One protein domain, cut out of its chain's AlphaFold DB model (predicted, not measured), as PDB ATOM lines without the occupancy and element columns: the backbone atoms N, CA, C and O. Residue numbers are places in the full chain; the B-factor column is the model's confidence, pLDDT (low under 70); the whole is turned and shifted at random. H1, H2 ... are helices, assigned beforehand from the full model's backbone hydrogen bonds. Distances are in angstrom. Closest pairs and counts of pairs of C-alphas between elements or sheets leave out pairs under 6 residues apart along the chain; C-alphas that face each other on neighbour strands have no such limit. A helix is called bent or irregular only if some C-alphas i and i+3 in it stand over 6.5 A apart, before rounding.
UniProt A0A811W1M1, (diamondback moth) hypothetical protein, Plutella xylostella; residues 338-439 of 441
ATOM      1  N   GLU A 338     -53.717 -39.896 -11.020       75.50
ATOM      2  CA  GLU A 338     -54.505 -40.246 -12.209       75.50
ATOM      3  C   GLU A 338     -53.699 -40.114 -13.509       75.50
ATOM      4  O   GLU A 338     -53.896 -40.900 -14.430       75.50
ATOM      5  N   PHE A 339     -52.770 -39.153 -13.604       84.38
ATOM      6  CA  PHE A 339     -51.853 -39.078 -14.749       84.38
ATOM      7  C   PHE A 339     -50.911 -40.279 -14.782       84.38
ATOM      8  O   PHE A 339     -50.626 -40.802 -15.854       84.38
ATOM      9  N   VAL A 340     -50.457 -40.733 -13.613       86.19
ATOM     10  CA  VAL A 340     -49.624 -41.934 -13.499       86.19
ATOM     11  C   VAL A 340     -50.412 -43.189 -13.862       86.19
ATOM     12  O   VAL A 340     -49.887 -44.043 -14.564       86.19
ATOM     13  N   GLU A 341     -51.677 -43.280 -13.453       83.31
ATOM     14  CA  GLU A 341     -52.567 -44.389 -13.816       83.31
ATOM     15  C   GLU A 341     -52.806 -44.456 -15.331       83.31
ATOM     16  O   GLU A 341     -52.750 -45.537 -15.904       83.31
ATOM     17  N   VAL A 342     -52.994 -43.312 -16.004       85.75
ATOM     18  CA  VAL A 342     -53.087 -43.251 -17.480       85.75
ATOM     19  C   VAL A 342     -51.794 -43.717 -18.156       85.75
ATOM     20  O   VAL A 342     -51.832 -44.216 -19.277       85.75
ATOM     21  N   MET A 343     -50.658 -43.563 -17.478       91.50
ATOM     22  CA  MET A 343     -49.363 -44.069 -17.923       91.50
ATOM     23  C   MET A 343     -49.098 -45.503 -17.444       91.50
ATOM     24  O   MET A 343     -47.951 -45.914 -17.481       91.50
ATOM     25  N   ASP A 344     -50.092 -46.268 -16.988       90.12
ATOM     26  CA  ASP A 344     -49.954 -47.650 -16.491       90.12
ATOM     27  C   ASP A 344     -49.075 -47.824 -15.232       90.12
ATOM     28  O   ASP A 344     -48.583 -48.916 -14.939       90.12
ATOM     29  N   GLY A 345     -48.906 -46.772 -14.426       86.25
ATOM     30  CA  GLY A 345     -48.220 -46.840 -13.131       86.25
ATOM     31  C   GLY A 345     -46.750 -46.397 -13.150       86.25
ATOM     32  O   GLY A 345     -46.132 -46.244 -14.195       86.25
ATOM     33  N   GLU A 346     -46.155 -46.203 -11.967       87.31
ATOM     34  CA  GLU A 346     -44.781 -45.672 -11.822       87.31
ATOM     35  C   GLU A 346     -43.688 -46.600 -12.384       87.31
ATOM     36  O   GLU A 346     -42.593 -46.154 -12.736       87.31
ATOM     37  N   ASN A 347     -43.981 -47.898 -12.469       89.00
ATOM     38  CA  ASN A 347     -43.048 -48.918 -12.947       89.00
ATOM     39  C   ASN A 347     -43.233 -49.252 -14.433       89.00
ATOM     40  O   ASN A 347     -42.579 -50.168 -14.921       89.00
ATOM     41  N   SER A 348     -44.126 -48.560 -15.143       93.38
ATOM     42  CA  SER A 348     -44.404 -48.853 -16.547       93.38
ATOM     43  C   SER A 348     -43.356 -48.258 -17.488       93.38
ATOM     44  O   SER A 348     -42.718 -47.235 -17.201       93.38
ATOM     45  N   ASP A 349     -43.262 -48.844 -18.679       94.25
ATOM     46  CA  ASP A 349     -42.451 -48.299 -19.767       94.25
ATOM     47  C   ASP A 349     -42.933 -46.906 -20.191       94.25
ATOM     48  O   ASP A 349     -42.119 -46.037 -20.498       94.25
ATOM     49  N   MET A 350     -44.245 -46.646 -20.144       92.12
ATOM     50  CA  MET A 350     -44.830 -45.348 -20.501       92.12
ATOM     51  C   MET A 350     -44.460 -44.252 -19.499       92.12
ATOM     52  O   MET A 350     -44.180 -43.118 -19.897       92.12
ATOM     53  N   PHE A 351     -44.380 -44.577 -18.209       92.69
ATOM     54  CA  PHE A 351     -43.932 -43.638 -17.188       92.69
ATOM     55  C   PHE A 351     -42.428 -43.362 -17.291       92.69
ATOM     56  O   PHE A 351     -41.994 -42.213 -17.162       92.69
ATOM     57  N   GLN A 352     -41.613 -44.376 -17.607       93.50
ATOM     58  CA  GLN A 352     -40.198 -44.145 -17.921       93.50
ATOM     59  C   GLN A 352     -40.032 -43.316 -19.197       93.50
ATOM     60  O   GLN A 352     -39.225 -42.385 -19.227       93.50
ATOM     61  N   TYR A 353     -40.838 -43.580 -20.224       94.88
ATOM     62  CA  TYR A 353     -40.846 -42.807 -21.459       94.88
ATOM     63  C   TYR A 353     -41.197 -41.337 -21.207       94.88
ATOM     64  O   TYR A 353     -40.497 -40.446 -21.689       94.88
ATOM     65  N   PHE A 354     -42.194 -41.058 -20.364       94.00
ATOM     66  CA  PHE A 354     -42.521 -39.704 -19.917       94.00
ATOM     67  C   PHE A 354     -41.319 -38.986 -19.280       94.00
ATOM     68  O   PHE A 354     -41.011 -37.844 -19.635       94.00
ATOM     69  N   LYS A 355     -40.575 -39.660 -18.395       94.25
ATOM     70  CA  LYS A 355     -39.359 -39.099 -17.779       94.25
ATOM     71  C   LYS A 355     -38.262 -38.821 -18.812       94.25
ATOM     72  O   LYS A 355     -37.609 -37.779 -18.744       94.25
ATOM     73  N   ILE A 356     -38.090 -39.710 -19.794       94.06
ATOM     74  CA  ILE A 356     -37.153 -39.519 -20.914       94.06
ATOM     75  C   ILE A 356     -37.546 -38.292 -21.744       94.06
ATOM     76  O   ILE A 356     -36.679 -37.500 -22.116       94.06
ATOM     77  N   LEU A 357     -38.839 -38.095 -22.015       95.25
ATOM     78  CA  LEU A 357     -39.330 -36.921 -22.738       95.25
ATOM     79  C   LEU A 357     -39.069 -35.620 -21.968       95.25
ATOM     80  O   LEU A 357     -38.632 -34.645 -22.581       95.25
ATOM     81  N   ILE A 358     -39.241 -35.606 -20.639       93.25
ATOM     82  CA  ILE A 358     -38.874 -34.445 -19.808       93.25
ATOM     83  C   ILE A 358     -37.376 -34.140 -19.933       93.25
ATOM     84  O   ILE A 358     -37.003 -32.985 -20.148       93.25
ATOM     85  N   LEU A 359     -36.511 -35.159 -19.839       94.00
ATOM     86  CA  LEU A 359     -35.067 -34.971 -19.992       94.00
ATOM     87  C   LEU A 359     -34.720 -34.409 -21.377       94.00
ATOM     88  O   LEU A 359     -33.991 -33.421 -21.476       94.00
ATOM     89  N   ARG A 360     -35.264 -35.003 -22.446       94.50
ATOM     90  CA  ARG A 360     -35.045 -34.538 -23.824       94.50
ATOM     91  C   ARG A 360     -35.515 -33.099 -24.014       94.50
ATOM     92  O   ARG A 360     -34.799 -32.311 -24.627       94.50
ATOM     93  N   GLY A 361     -36.666 -32.743 -23.445       93.69
ATOM     94  CA  GLY A 361     -37.186 -31.376 -23.449       93.69
ATOM     95  C   GLY A 361     -36.248 -30.394 -22.747       93.69
ATOM     96  O   GLY A 361     -35.957 -29.332 -23.292       93.69
ATOM     97  N   LEU A 362     -35.698 -30.762 -21.586       91.94
ATOM     98  CA  LEU A 362     -34.731 -29.930 -20.866       91.94
ATOM     99  C   LEU A 362     -33.422 -29.754 -21.650       91.94
ATOM    100  O   LEU A 362     -32.891 -28.645 -21.718       91.94
ATOM    101  N   ILE A 363     -32.911 -30.816 -22.278       92.25
ATOM    102  CA  ILE A 363     -31.717 -30.751 -23.136       92.25
ATOM    103  C   ILE A 363     -31.979 -29.856 -24.355       92.25
ATOM    104  O   ILE A 363     -31.140 -29.022 -24.695       92.25
ATOM    105  N   ALA A 364     -33.145 -29.978 -24.993       93.56
ATOM    106  CA  ALA A 364     -33.534 -29.113 -26.102       93.56
ATOM    107  C   ALA A 364     -33.634 -27.644 -25.660       93.56
ATOM    108  O   ALA A 364     -33.042 -26.773 -26.292       93.56
ATOM    109  N   ALA A 365     -34.284 -27.364 -24.527       90.94
ATOM    110  CA  ALA A 365     -34.377 -26.017 -23.969       90.94
ATOM    111  C   ALA A 365     -32.995 -25.423 -23.637       90.94
ATOM    112  O   ALA A 365     -32.771 -24.234 -23.856       90.94
ATOM    113  N   ARG A 366     -32.040 -26.242 -23.167       92.56
ATOM    114  CA  ARG A 366     -30.647 -25.822 -22.930       92.56
ATOM    115  C   ARG A 366     -29.945 -25.354 -24.200       92.56
ATOM    116  O   ARG A 366     -29.200 -24.386 -24.125       92.56
ATOM    117  N   LYS A 367     -30.178 -26.008 -25.343       91.62
ATOM    118  CA  LYS A 367     -29.569 -25.621 -26.632       91.62
ATOM    119  C   LYS A 367     -30.012 -24.234 -27.098       91.62
ATOM    120  O   LYS A 367     -29.250 -23.548 -27.765       91.62
ATOM    121  N   HIS A 368     -31.218 -23.819 -26.715       92.50
ATOM    122  CA  HIS A 368     -31.805 -22.526 -27.074       92.50
ATOM    123  C   HIS A 368     -31.852 -21.545 -25.892       92.50
ATOM    124  O   HIS A 368     -32.592 -20.561 -25.937       92.50
ATOM    125  N   CYS A 369     -31.090 -21.797 -24.820       91.31
ATOM    126  CA  CYS A 369     -31.213 -21.040 -23.576       91.31
ATOM    127  C   CYS A 369     -30.933 -19.548 -23.777       91.31
ATOM    128  O   CYS A 369     -31.697 -18.730 -23.272       91.31
ATOM    129  N   ASP A 370     -29.917 -19.194 -24.567       89.12
ATOM    130  CA  ASP A 370     -29.578 -17.799 -24.827       89.12
ATOM    131  C   ASP A 370     -30.737 -17.095 -25.535       89.12
ATOM    132  O   ASP A 370     -31.186 -16.057 -25.064       89.12
ATOM    133  N   GLN A 371     -31.309 -17.675 -26.595       91.44
ATOM    134  CA  GLN A 371     -32.459 -17.091 -27.304       91.44
ATOM    135  C   GLN A 371     -33.649 -16.843 -26.361       91.44
ATOM    136  O   GLN A 371     -34.237 -15.763 -26.373       91.44
ATOM    137  N   ILE A 372     -33.971 -17.816 -25.505       89.19
ATOM    138  CA  ILE A 372     -35.073 -17.701 -24.540       89.19
ATOM    139  C   ILE A 372     -34.765 -16.616 -23.494       89.19
ATOM    140  O   ILE A 372     -35.643 -15.824 -23.155       89.19
ATOM    141  N   ILE A 373     -33.527 -16.546 -22.994       87.31
ATOM    142  CA  ILE A 373     -33.099 -15.542 -22.009       87.31
ATOM    143  C   ILE A 373     -33.169 -14.131 -22.601       87.31
ATOM    144  O   ILE A 373     -33.735 -13.255 -21.951       87.31
ATOM    145  N   HIS A 374     -32.699 -13.918 -23.834       87.75
ATOM    146  CA  HIS A 374     -32.766 -12.609 -24.493       87.75
ATOM    147  C   HIS A 374     -34.214 -12.117 -24.639       87.75
ATOM    148  O   HIS A 374     -34.492 -10.944 -24.398       87.75
ATOM    149  N   ILE A 375     -35.167 -13.002 -24.963       86.94
ATOM    150  CA  ILE A 375     -36.598 -12.645 -25.007       86.94
ATOM    151  C   ILE A 375     -37.077 -12.165 -23.632       86.94
ATOM    152  O   ILE A 375     -37.721 -11.121 -23.528       86.94
ATOM    153  N   VAL A 376     -36.730 -12.886 -22.565       83.81
ATOM    154  CA  VAL A 376     -37.107 -12.517 -21.191       83.81
ATOM    155  C   VAL A 376     -36.451 -11.200 -20.755       83.81
ATOM    156  O   VAL A 376     -37.087 -10.388 -20.080       83.81
ATOM    157  N   GLU A 377     -35.207 -10.947 -21.162       82.62
ATOM    158  CA  GLU A 377     -34.501  -9.687 -20.911       82.62
ATOM    159  C   GLU A 377     -35.151  -8.507 -21.641       82.62
ATOM    160  O   GLU A 377     -35.389  -7.469 -21.023       82.62
ATOM    161  N   MET A 378     -35.542  -8.677 -22.909       82.62
ATOM    162  CA  MET A 378     -36.310  -7.664 -23.642       82.62
ATOM    163  C   MET A 378     -37.649  -7.370 -22.951       82.62
ATOM    164  O   MET A 378     -37.993  -6.208 -22.726       82.62
ATOM    165  N   MET A 379     -38.378  -8.407 -22.524       80.75
ATOM    166  CA  MET A 379     -39.649  -8.254 -21.800       80.75
ATOM    167  C   MET A 379     -39.486  -7.509 -20.466       80.75
ATOM    168  O   MET A 379     -40.377  -6.757 -20.066       80.75
ATOM    169  N   ARG A 380     -38.346  -7.682 -19.783       76.88
ATOM    170  CA  ARG A 380     -38.003  -6.926 -18.569       76.88
ATOM    171  C   ARG A 380     -37.819  -5.437 -18.865       76.88
ATOM    172  O   ARG A 380     -38.331  -4.616 -18.106       76.88
ATOM    173  N   MET A 381     -37.130  -5.091 -19.954       72.75
ATOM    174  CA  MET A 381     -36.881  -3.697 -20.349       72.75
ATOM    175  C   MET A 381     -38.169  -2.944 -20.707       72.75
ATOM    176  O   MET A 381     -38.276  -1.752 -20.435       72.75
ATOM    177  N   CYS A 382     -39.183  -3.638 -21.234       70.44
ATOM    178  CA  CYS A 382     -40.488  -3.045 -21.541       70.44
ATOM    179  C   CYS A 382     -41.349  -2.729 -20.297       70.44
ATOM    180  O   CYS A 382     -42.376  -2.069 -20.426       70.44
ATOM    181  N   GLY A 383     -40.985  -3.200 -19.095       61.66
ATOM    182  CA  GLY A 383     -41.585  -2.787 -17.812       61.66
ATOM    183  C   GLY A 383     -43.043  -3.208 -17.538       61.66
ATOM    184  O   GLY A 383     -43.559  -2.955 -16.443       61.66
ATOM    185  N   GLN A 384     -43.714  -3.869 -18.488       62.69
ATOM    186  CA  GLN A 384     -45.146  -4.199 -18.410       62.69
ATOM    187  C   GLN A 384     -45.470  -5.376 -17.476       62.69
ATOM    188  O   GLN A 384     -46.571  -5.441 -16.929       62.69
ATOM    189  N   LEU A 385     -44.527  -6.294 -17.239       66.56
ATOM    190  CA  LEU A 385     -44.759  -7.490 -16.427       66.56
ATOM    191  C   LEU A 385     -44.196  -7.331 -15.017       66.56
ATOM    192  O   LEU A 385     -42.984  -7.256 -14.810       66.56
ATOM    193  N   ALA A 386     -45.085  -7.343 -14.021       66.25
ATOM    194  CA  ALA A 386     -44.712  -7.221 -12.612       66.25
ATOM    195  C   ALA A 386     -43.676  -8.278 -12.172       66.25
ATOM    196  O   ALA A 386     -42.843  -7.986 -11.316       66.25
ATOM    197  N   CYS A 387     -43.689  -9.474 -12.780       63.16
ATOM    198  CA  CYS A 387     -42.833 -10.615 -12.426       63.16
ATOM    199  C   CYS A 387     -41.370 -10.483 -12.830       63.16
ATOM    200  O   CYS A 387     -40.520 -11.163 -12.263       63.16
ATOM    201  N   LEU A 388     -41.059  -9.556 -13.733       68.25
ATOM    202  CA  LEU A 388     -39.700  -9.308 -14.205       68.25
ATOM    203  C   LEU A 388     -39.067  -8.064 -13.564       68.25
ATOM    204  O   LEU A 388     -37.943  -7.702 -13.901       68.25
ATOM    205  N   ARG A 389     -39.755  -7.422 -12.605       67.06
ATOM    206  CA  ARG A 389     -39.255  -6.226 -11.903       67.06
ATOM    207  C   ARG A 389     -38.097  -6.517 -10.947       67.06
ATOM    208  O   ARG A 389     -37.288  -5.628 -10.699       67.06
ATOM    209  N   SER A 390     -38.005  -7.737 -10.408       68.94
ATOM    210  CA  SER A 390     -36.883  -8.122  -9.542       68.94
ATOM    211  C   SER A 390     -35.597  -8.263 -10.354       68.94
ATOM    212  O   SER A 390     -35.566  -8.975 -11.360       68.94
ATOM    213  N   SER A 391     -34.505  -7.665  -9.873       65.38
ATOM    214  CA  SER A 391     -33.169  -7.815 -10.466       65.38
ATOM    215  C   SER A 391     -32.677  -9.269 -10.468       65.38
ATOM    216  O   SER A 391     -31.883  -9.639 -11.329       65.38
ATOM    217  N   SER A 392     -33.187 -10.114  -9.565       72.38
ATOM    218  CA  SER A 392     -32.828 -11.533  -9.466       72.38
ATOM    219  C   SER A 392     -33.664 -12.465 -10.352       72.38
ATOM    220  O   SER A 392     -33.338 -13.650 -10.441       72.38
ATOM    221  N   ALA A 393     -34.727 -11.977 -11.006       73.75
ATOM    222  CA  ALA A 393     -35.660 -12.823 -11.761       73.75
ATOM    223  C   ALA A 393     -34.991 -13.493 -12.971       73.75
ATOM    224  O   ALA A 393     -35.104 -14.706 -13.145       73.75
ATOM    225  N   VAL A 394     -34.233 -12.723 -13.759       79.44
ATOM    226  CA  VAL A 394     -33.516 -13.227 -14.945       79.44
ATOM    227  C   VAL A 394     -32.423 -14.215 -14.538       79.44
ATOM    228  O   VAL A 394     -32.342 -15.307 -15.095       79.44
ATOM    229  N   SER A 395     -31.643 -13.899 -13.500       81.38
ATOM    230  CA  SER A 395     -30.609 -14.799 -12.972       81.38
ATOM    231  C   SER A 395     -31.204 -16.105 -12.432       81.38
ATOM    232  O   SER A 395     -30.684 -17.187 -12.704       81.38
ATOM    233  N   SER A 396     -32.336 -16.025 -11.725       80.12
ATOM    234  CA  SER A 396     -33.061 -17.200 -11.220       80.12
ATOM    235  C   SER A 396     -33.645 -18.040 -12.353       80.12
ATOM    236  O   SER A 396     -33.650 -19.263 -12.266       80.12
ATOM    237  N   PHE A 397     -34.123 -17.405 -13.425       83.38
ATOM    238  CA  PHE A 397     -34.606 -18.093 -14.617       83.38
ATOM    239  C   PHE A 397     -33.462 -18.791 -15.366       83.38
ATOM    240  O   PHE A 397     -33.571 -19.978 -15.667       83.38
ATOM    241  N   ARG A 398     -32.321 -18.113 -15.555       86.44
ATOM    242  CA  ARG A 398     -31.104 -18.692 -16.147       86.44
ATOM    243  C   ARG A 398     -30.623 -19.921 -15.374       86.44
ATOM    244  O   ARG A 398     -30.249 -20.924 -15.981       86.44
ATOM    245  N   ALA A 399     -30.695 -19.890 -14.044       86.38
ATOM    246  CA  ALA A 399     -30.312 -21.021 -13.202       86.38
ATOM    247  C   ALA A 399     -31.151 -22.294 -13.458       86.38
ATOM    248  O   ALA A 399     -30.630 -23.400 -13.296       86.38
ATOM    249  N   ARG A 400     -32.408 -22.163 -13.919       86.62
ATOM    250  CA  ARG A 400     -33.308 -23.301 -14.214       86.62
ATOM    251  C   ARG A 400     -32.863 -24.137 -15.417       86.62
ATOM    252  O   ARG A 400     -33.278 -25.284 -15.537       86.62
ATOM    253  N   PHE A 401     -31.991 -23.609 -16.278       89.00
ATOM    254  CA  PHE A 401     -31.432 -24.366 -17.404       89.00
ATOM    255  C   PHE A 401     -30.298 -25.312 -16.991       89.00
ATOM    256  O   PHE A 401     -29.904 -26.163 -17.782       89.00
ATOM    257  N   HIS A 402     -29.760 -25.186 -15.770       89.75
ATOM    258  CA  HIS A 402     -28.726 -26.084 -15.242       89.75
ATOM    259  C   HIS A 402     -27.520 -26.292 -16.186       89.75
ATOM    260  O   HIS A 402     -27.032 -27.410 -16.350       89.75
ATOM    261  N   LEU A 403     -27.019 -25.205 -16.790       88.62
ATOM    262  CA  LEU A 403     -25.992 -25.239 -17.846       88.62
ATOM    263  C   LEU A 403     -24.682 -25.936 -17.438       88.62
ATOM    264  O   LEU A 403     -24.023 -26.516 -18.293       88.62
ATOM    265  N   GLY A 404     -24.334 -25.933 -16.148       88.81
ATOM    266  CA  GLY A 404     -23.132 -26.594 -15.622       88.81
ATOM    267  C   GLY A 404     -23.278 -28.090 -15.314       88.81
ATOM    268  O   GLY A 404     -22.344 -28.674 -14.779       88.81
ATOM    269  N   ARG A 405     -24.434 -28.716 -15.581       90.69
ATOM    270  CA  ARG A 405     -24.666 -30.143 -15.286       90.69
ATOM    271  C   ARG A 405     -24.443 -31.031 -16.508       90.69
ATOM    272  O   ARG A 405     -24.849 -30.669 -17.616       90.69
ATOM    273  N   THR A 406     -23.877 -32.216 -16.290       93.31
ATOM    274  CA  THR A 406     -23.778 -33.282 -17.304       93.31
ATOM    275  C   THR A 406     -25.133 -33.968 -17.525       93.31
ATOM    276  O   THR A 406     -26.040 -33.840 -16.699       93.31
ATOM    277  N   GLU A 407     -25.304 -34.705 -18.627       88.69
ATOM    278  CA  GLU A 407     -26.561 -35.425 -18.900       88.69
ATOM    279  C   GLU A 407     -26.954 -36.424 -17.794       88.69
ATOM    280  O   GLU A 407     -28.106 -36.375 -17.359       88.69
ATOM    281  N   PRO A 408     -26.038 -37.237 -17.221       92.88
ATOM    282  CA  PRO A 408     -26.375 -38.091 -16.078       92.88
ATOM    283  C   PRO A 408     -26.868 -37.299 -14.854       92.88
ATOM    284  O   PRO A 408     -27.806 -37.705 -14.167       92.88
ATOM    285  N   GLN A 409     -26.285 -36.124 -14.596       92.38
ATOM    286  CA  GLN A 409     -26.719 -35.244 -13.506       92.38
ATOM    287  C   GLN A 409     -28.082 -34.589 -13.781       92.38
ATOM    288  O   GLN A 409     -28.801 -34.248 -12.835       92.38
ATOM    289  N   LEU A 410     -28.443 -34.390 -15.053       91.50
ATOM    290  CA  LEU A 410     -29.780 -33.949 -15.447       91.50
ATOM    291  C   LEU A 410     -30.812 -35.066 -15.303       91.50
ATOM    292  O   LEU A 410     -31.899 -34.796 -14.803       91.50
ATOM    293  N   GLN A 411     -30.479 -36.304 -15.673       93.06
ATOM    294  CA  GLN A 411     -31.362 -37.454 -15.463       93.06
ATOM    295  C   GLN A 411     -31.729 -37.581 -13.977       93.06
ATOM    296  O   GLN A 411     -32.906 -37.561 -13.621       93.06
ATOM    297  N   ALA A 412     -30.726 -37.550 -13.092       93.31
ATOM    298  CA  ALA A 412     -30.940 -37.578 -11.644       93.31
ATOM    299  C   ALA A 412     -31.722 -36.358 -11.112       93.31
ATOM    300  O   ALA A 412     -32.364 -36.423 -10.061       93.31
ATOM    301  N   LEU A 413     -31.660 -35.213 -11.802       91.69
ATOM    302  CA  LEU A 413     -32.494 -34.055 -11.486       91.69
ATOM    303  C   LEU A 413     -33.952 -34.307 -11.876       91.69
ATOM    304  O   LEU A 413     -34.822 -34.080 -11.043       91.69
ATOM    305  N   VAL A 414     -34.217 -34.778 -13.097       92.44
ATOM    306  CA  VAL A 414     -35.573 -35.090 -13.574       92.44
ATOM    307  C   VAL A 414     -36.233 -36.128 -12.673       92.44
ATOM    308  O   VAL A 414     -37.364 -35.919 -12.242       92.44
ATOM    309  N   ASP A 415     -35.510 -37.183 -12.297       91.81
ATOM    310  CA  ASP A 415     -36.010 -38.213 -11.381       91.81
ATOM    311  C   ASP A 415     -36.437 -37.632 -10.029       91.81
ATOM    312  O   ASP A 415     -37.475 -38.009  -9.480       91.81
ATOM    313  N   ARG A 416     -35.654 -36.684  -9.500       90.12
ATOM    314  CA  ARG A 416     -35.988 -35.977  -8.260       90.12
ATOM    315  C   ARG A 416     -37.211 -35.087  -8.440       90.12
ATOM    316  O   ARG A 416     -38.115 -35.156  -7.623       90.12
ATOM    317  N   LEU A 417     -37.270 -34.301  -9.519       88.38
ATOM    318  CA  LEU A 417     -38.398 -33.405  -9.778       88.38
ATOM    319  C   LEU A 417     -39.711 -34.187  -9.929       88.38
ATOM    320  O   LEU A 417     -40.728 -33.798  -9.370       88.38
ATOM    321  N   VAL A 418     -39.687 -35.309 -10.649       89.12
ATOM    322  CA  VAL A 418     -40.852 -36.188 -10.822       89.12
ATOM    323  C   VAL A 418     -41.302 -36.758  -9.475       89.12
ATOM    324  O   VAL A 418     -42.485 -36.692  -9.147       89.12
ATOM    325  N   ARG A 419     -40.362 -37.245  -8.659       85.31
ATOM    326  CA  ARG A 419     -40.636 -37.752  -7.307       85.31
ATOM    327  C   ARG A 419     -41.230 -36.674  -6.394       85.31
ATOM    328  O   ARG A 419     -42.232 -36.912  -5.724       85.31
ATOM    329  N   ASP A 420     -40.639 -35.485  -6.395       79.56
ATOM    330  CA  ASP A 420     -41.099 -34.350  -5.592       79.56
ATOM    331  C   ASP A 420     -42.490 -33.874  -6.044       79.56
ATOM    332  O   ASP A 420     -43.313 -33.486  -5.213       79.56
ATOM    333  N   ALA A 421     -42.784 -33.956  -7.348       80.81
ATOM    334  CA  ALA A 421     -44.100 -33.641  -7.895       80.81
ATOM    335  C   ALA A 421     -45.174 -34.643  -7.445       80.81
ATOM    336  O   ALA A 421     -46.235 -34.224  -6.968       80.81
ATOM    337  N   LEU A 422     -44.877 -35.946  -7.526       74.06
ATOM    338  CA  LEU A 422     -45.771 -37.029  -7.094       74.06
ATOM    339  C   LEU A 422     -46.134 -36.929  -5.610       74.06
ATOM    340  O   LEU A 422     -47.302 -37.043  -5.235       74.06
ATOM    341  N   HIS A 423     -45.136 -36.683  -4.762       63.38
ATOM    342  CA  HIS A 423     -45.304 -36.687  -3.308       63.38
ATOM    343  C   HIS A 423     -45.590 -35.304  -2.713       63.38
ATOM    344  O   HIS A 423     -45.574 -35.135  -1.487       63.38
ATOM    345  N   SER A 424     -45.870 -34.303  -3.553       58.44
ATOM    346  CA  SER A 424     -46.207 -32.965  -3.085       58.44
ATOM    347  C   SER A 424     -47.464 -32.993  -2.197       58.44
ATOM    348  O   SER A 424     -48.444 -33.695  -2.454       58.44
ATOM    349  N   LEU A 425     -47.459 -32.200  -1.118       39.12
ATOM    350  CA  LEU A 425     -48.515 -32.137  -0.089       39.12
ATOM    351  C   LEU A 425     -49.941 -31.885  -0.632       39.12
ATOM    352  O   LEU A 425     -50.915 -32.131   0.083       39.12
ATOM    353  N   SER A 426     -50.070 -31.429  -1.882       41.09
ATOM    354  CA  SER A 426     -51.352 -31.255  -2.572       41.09
ATOM    355  C   SER A 426     -52.093 -32.582  -2.817       41.09
ATOM    356  O   SER A 426     -53.322 -32.599  -2.763       41.09
ATOM    357  N   THR A 427     -51.363 -33.696  -2.958       38.50
ATOM    358  CA  THR A 427     -51.900 -35.065  -3.079       38.50
ATOM    359  C   THR A 427     -52.271 -35.641  -1.703       38.50
ATOM    360  O   THR A 427     -53.341 -36.220  -1.520       38.50
ATOM    361  N   ARG A 428     -51.478 -35.332  -0.662       37.06
ATOM    362  CA  ARG A 428     -51.722 -35.770   0.730       37.06
ATOM    363  C   ARG A 428     -53.017 -35.240   1.350       37.06
ATOM    364  O   ARG A 428     -53.512 -35.849   2.292       37.06
ATOM    365  N   LEU A 429     -53.568 -34.116   0.887       37.53
ATOM    366  CA  LEU A 429     -54.871 -33.618   1.361       37.53
ATOM    367  C   LEU A 429     -56.037 -34.499   0.878       37.53
ATOM    368  O   LEU A 429     -57.064 -34.567   1.552       37.53
ATOM    369  N   TYR A 430     -55.864 -35.191  -0.250       37.19
ATOM    370  CA  TYR A 430     -56.826 -36.150  -0.786       37.19
ATOM    371  C   TYR A 430     -56.708 -37.510  -0.077       37.19
ATOM    372  O   TYR A 430     -57.719 -38.063   0.361       37.19
ATOM    373  N   ASP A 431     -55.475 -37.972   0.160       35.72
ATOM    374  CA  ASP A 431     -55.196 -39.255   0.821       35.72
ATOM    375  C   ASP A 431     -55.481 -39.230   2.330       35.72
ATOM    376  O   ASP A 431     -56.146 -40.126   2.849       35.72
ATOM    377  N   ASN A 432     -55.100 -38.159   3.043       35.28
ATOM    378  CA  ASN A 432     -55.448 -38.007   4.463       35.28
ATOM    379  C   ASN A 432     -56.966 -37.924   4.658       35.28
ATOM    380  O   ASN A 432     -57.502 -38.431   5.640       35.28
ATOM    381  N   TYR A 433     -57.693 -37.325   3.713       39.06
ATOM    382  CA  TYR A 433     -59.146 -37.303   3.783       39.06
ATOM    383  C   TYR A 433     -59.749 -38.704   3.565       39.06
ATOM    384  O   TYR A 433     -60.679 -39.064   4.286       39.06
ATOM    385  N   GLN A 434     -59.218 -39.539   2.662       32.56
ATOM    386  CA  GLN A 434     -59.660 -40.939   2.557       32.56
ATOM    387  C   GLN A 434     -59.351 -41.750   3.823       32.56
ATOM    388  O   GLN A 434     -60.235 -42.470   4.292       32.56
ATOM    389  N   TYR A 435     -58.164 -41.572   4.409       38.56
ATOM    390  CA  TYR A 435     -57.736 -42.224   5.649       38.56
ATOM    391  C   TYR A 435     -58.680 -41.902   6.824       38.56
ATOM    392  O   TYR A 435     -59.275 -42.800   7.422       38.56
ATOM    393  N   TYR A 436     -58.950 -40.614   7.076       36.50
ATOM    394  CA  TYR A 436     -59.816 -40.185   8.184       36.50
ATOM    395  C   TYR A 436     -61.320 -40.408   7.948       36.50
ATOM    396  O   TYR A 436     -62.089 -40.424   8.910       36.50
ATOM    397  N   THR A 437     -61.770 -40.579   6.698       31.80
ATOM    398  CA  THR A 437     -63.206 -40.739   6.373       31.80
ATOM    399  C   THR A 437     -63.618 -42.195   6.122       31.80
ATOM    400  O   THR A 437     -64.818 -42.490   6.133       31.80
ATOM    401  N   ASN A 438     -62.662 -43.103   5.886       33.41
ATOM    402  CA  ASN A 438     -62.930 -44.525   5.635       33.41
ATOM    403  C   ASN A 438     -62.335 -45.480   6.684       33.41
ATOM    404  O   ASN A 438     -62.721 -46.641   6.663       33.41
ATOM    405  N   GLY A 439     -61.480 -45.023   7.610       29.11
ATOM    406  CA  GLY A 439     -61.024 -45.838   8.746       29.11
ATOM    407  C   GLY A 439     -60.318 -47.138   8.346       29.11
ATOM    408  O   GLY A 439     -60.507 -48.157   9.003       29.11
TER     409      GLY A 439
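This is residues 338 to 439 of the 441 residues of the protein "(diamondback moth) hypothetical protein" of Plutella xylostella (UniProt A0A811W1M1). The longest helix, H2, meets H3 in a corner, and the chain then folds back over this bent frame in a loose second run, with H4 side by side with H3 and H5 crossing H2 steeply. H6 sticks out as a free arm beyond H5, and the short H1 sits by the first part of H2. The printed part has 102 residues with six named helices, H1 to H6 in order along the chain, and no named strand; its class is all helix. It is loose, with a radius of gyration of the C-alphas of 18.4 A, and elongated, spanning 56 by 31 by 21 A.

H2, residues 349 to 367, runs 27.0 A from C-alpha 349 at (-42.451, -48.299, -19.767) to C-alpha 367 at (-29.569, -25.621, -26.632). Before it stands H1, residues 338 to 342, 6.2 A long. After it come H3, residues 369 to 381, 18.5 A long, and H4, residues 393 to 399, 9.9 A long. H5, residues 407 to 422, measures 22.6 A. H6, residues 425 to 438, measures 19.8 A and ends with C-alpha 438 at (-62.930, -44.525, 5.635).

H2 touches H5 with residues 355 to 359 alone, the closest C-alphas being those of Leu 359 and Gln 411, 6.4 A apart. Their lines stand at a steep tilt of 58 degrees, and they run opposite ways. H1 is close to H2 but not clearly touching, with the closest C-alphas, those of Val 340 and Phe 351, 7.0 A apart. H2 and H3 meet only through their link. H3 and H4 form a helical hairpin: they touch at a shallow tilt of 7 degrees, opposite ways, and their closest C-alphas are those of Ile 373 and Arg 398, 6.9 A apart. H4 is apart from H2 and from H5. H5 and H6 meet only through their link. In H1, H2, H3, H4 and H5 every O i to N i+4 pair is within hydrogen-bond range; in H6 it is 8 of 10.

The two C-alphas farthest apart, those of Met 381 and Gly 439, are 56.6 A apart. The printed part has no cut. The link from H3 to H4, 11 residues, is long; those from H2 to H3 and from H5 to H6 are tight. Residues 382 to 387 stand free, and so do residues 423 to 439, of which 425 to 438 belong to H6. The mean pLDDT of the printed part is 77.8; residues 383 to 391 and 423 to 439 are under 70, and the mean of H6 is 37.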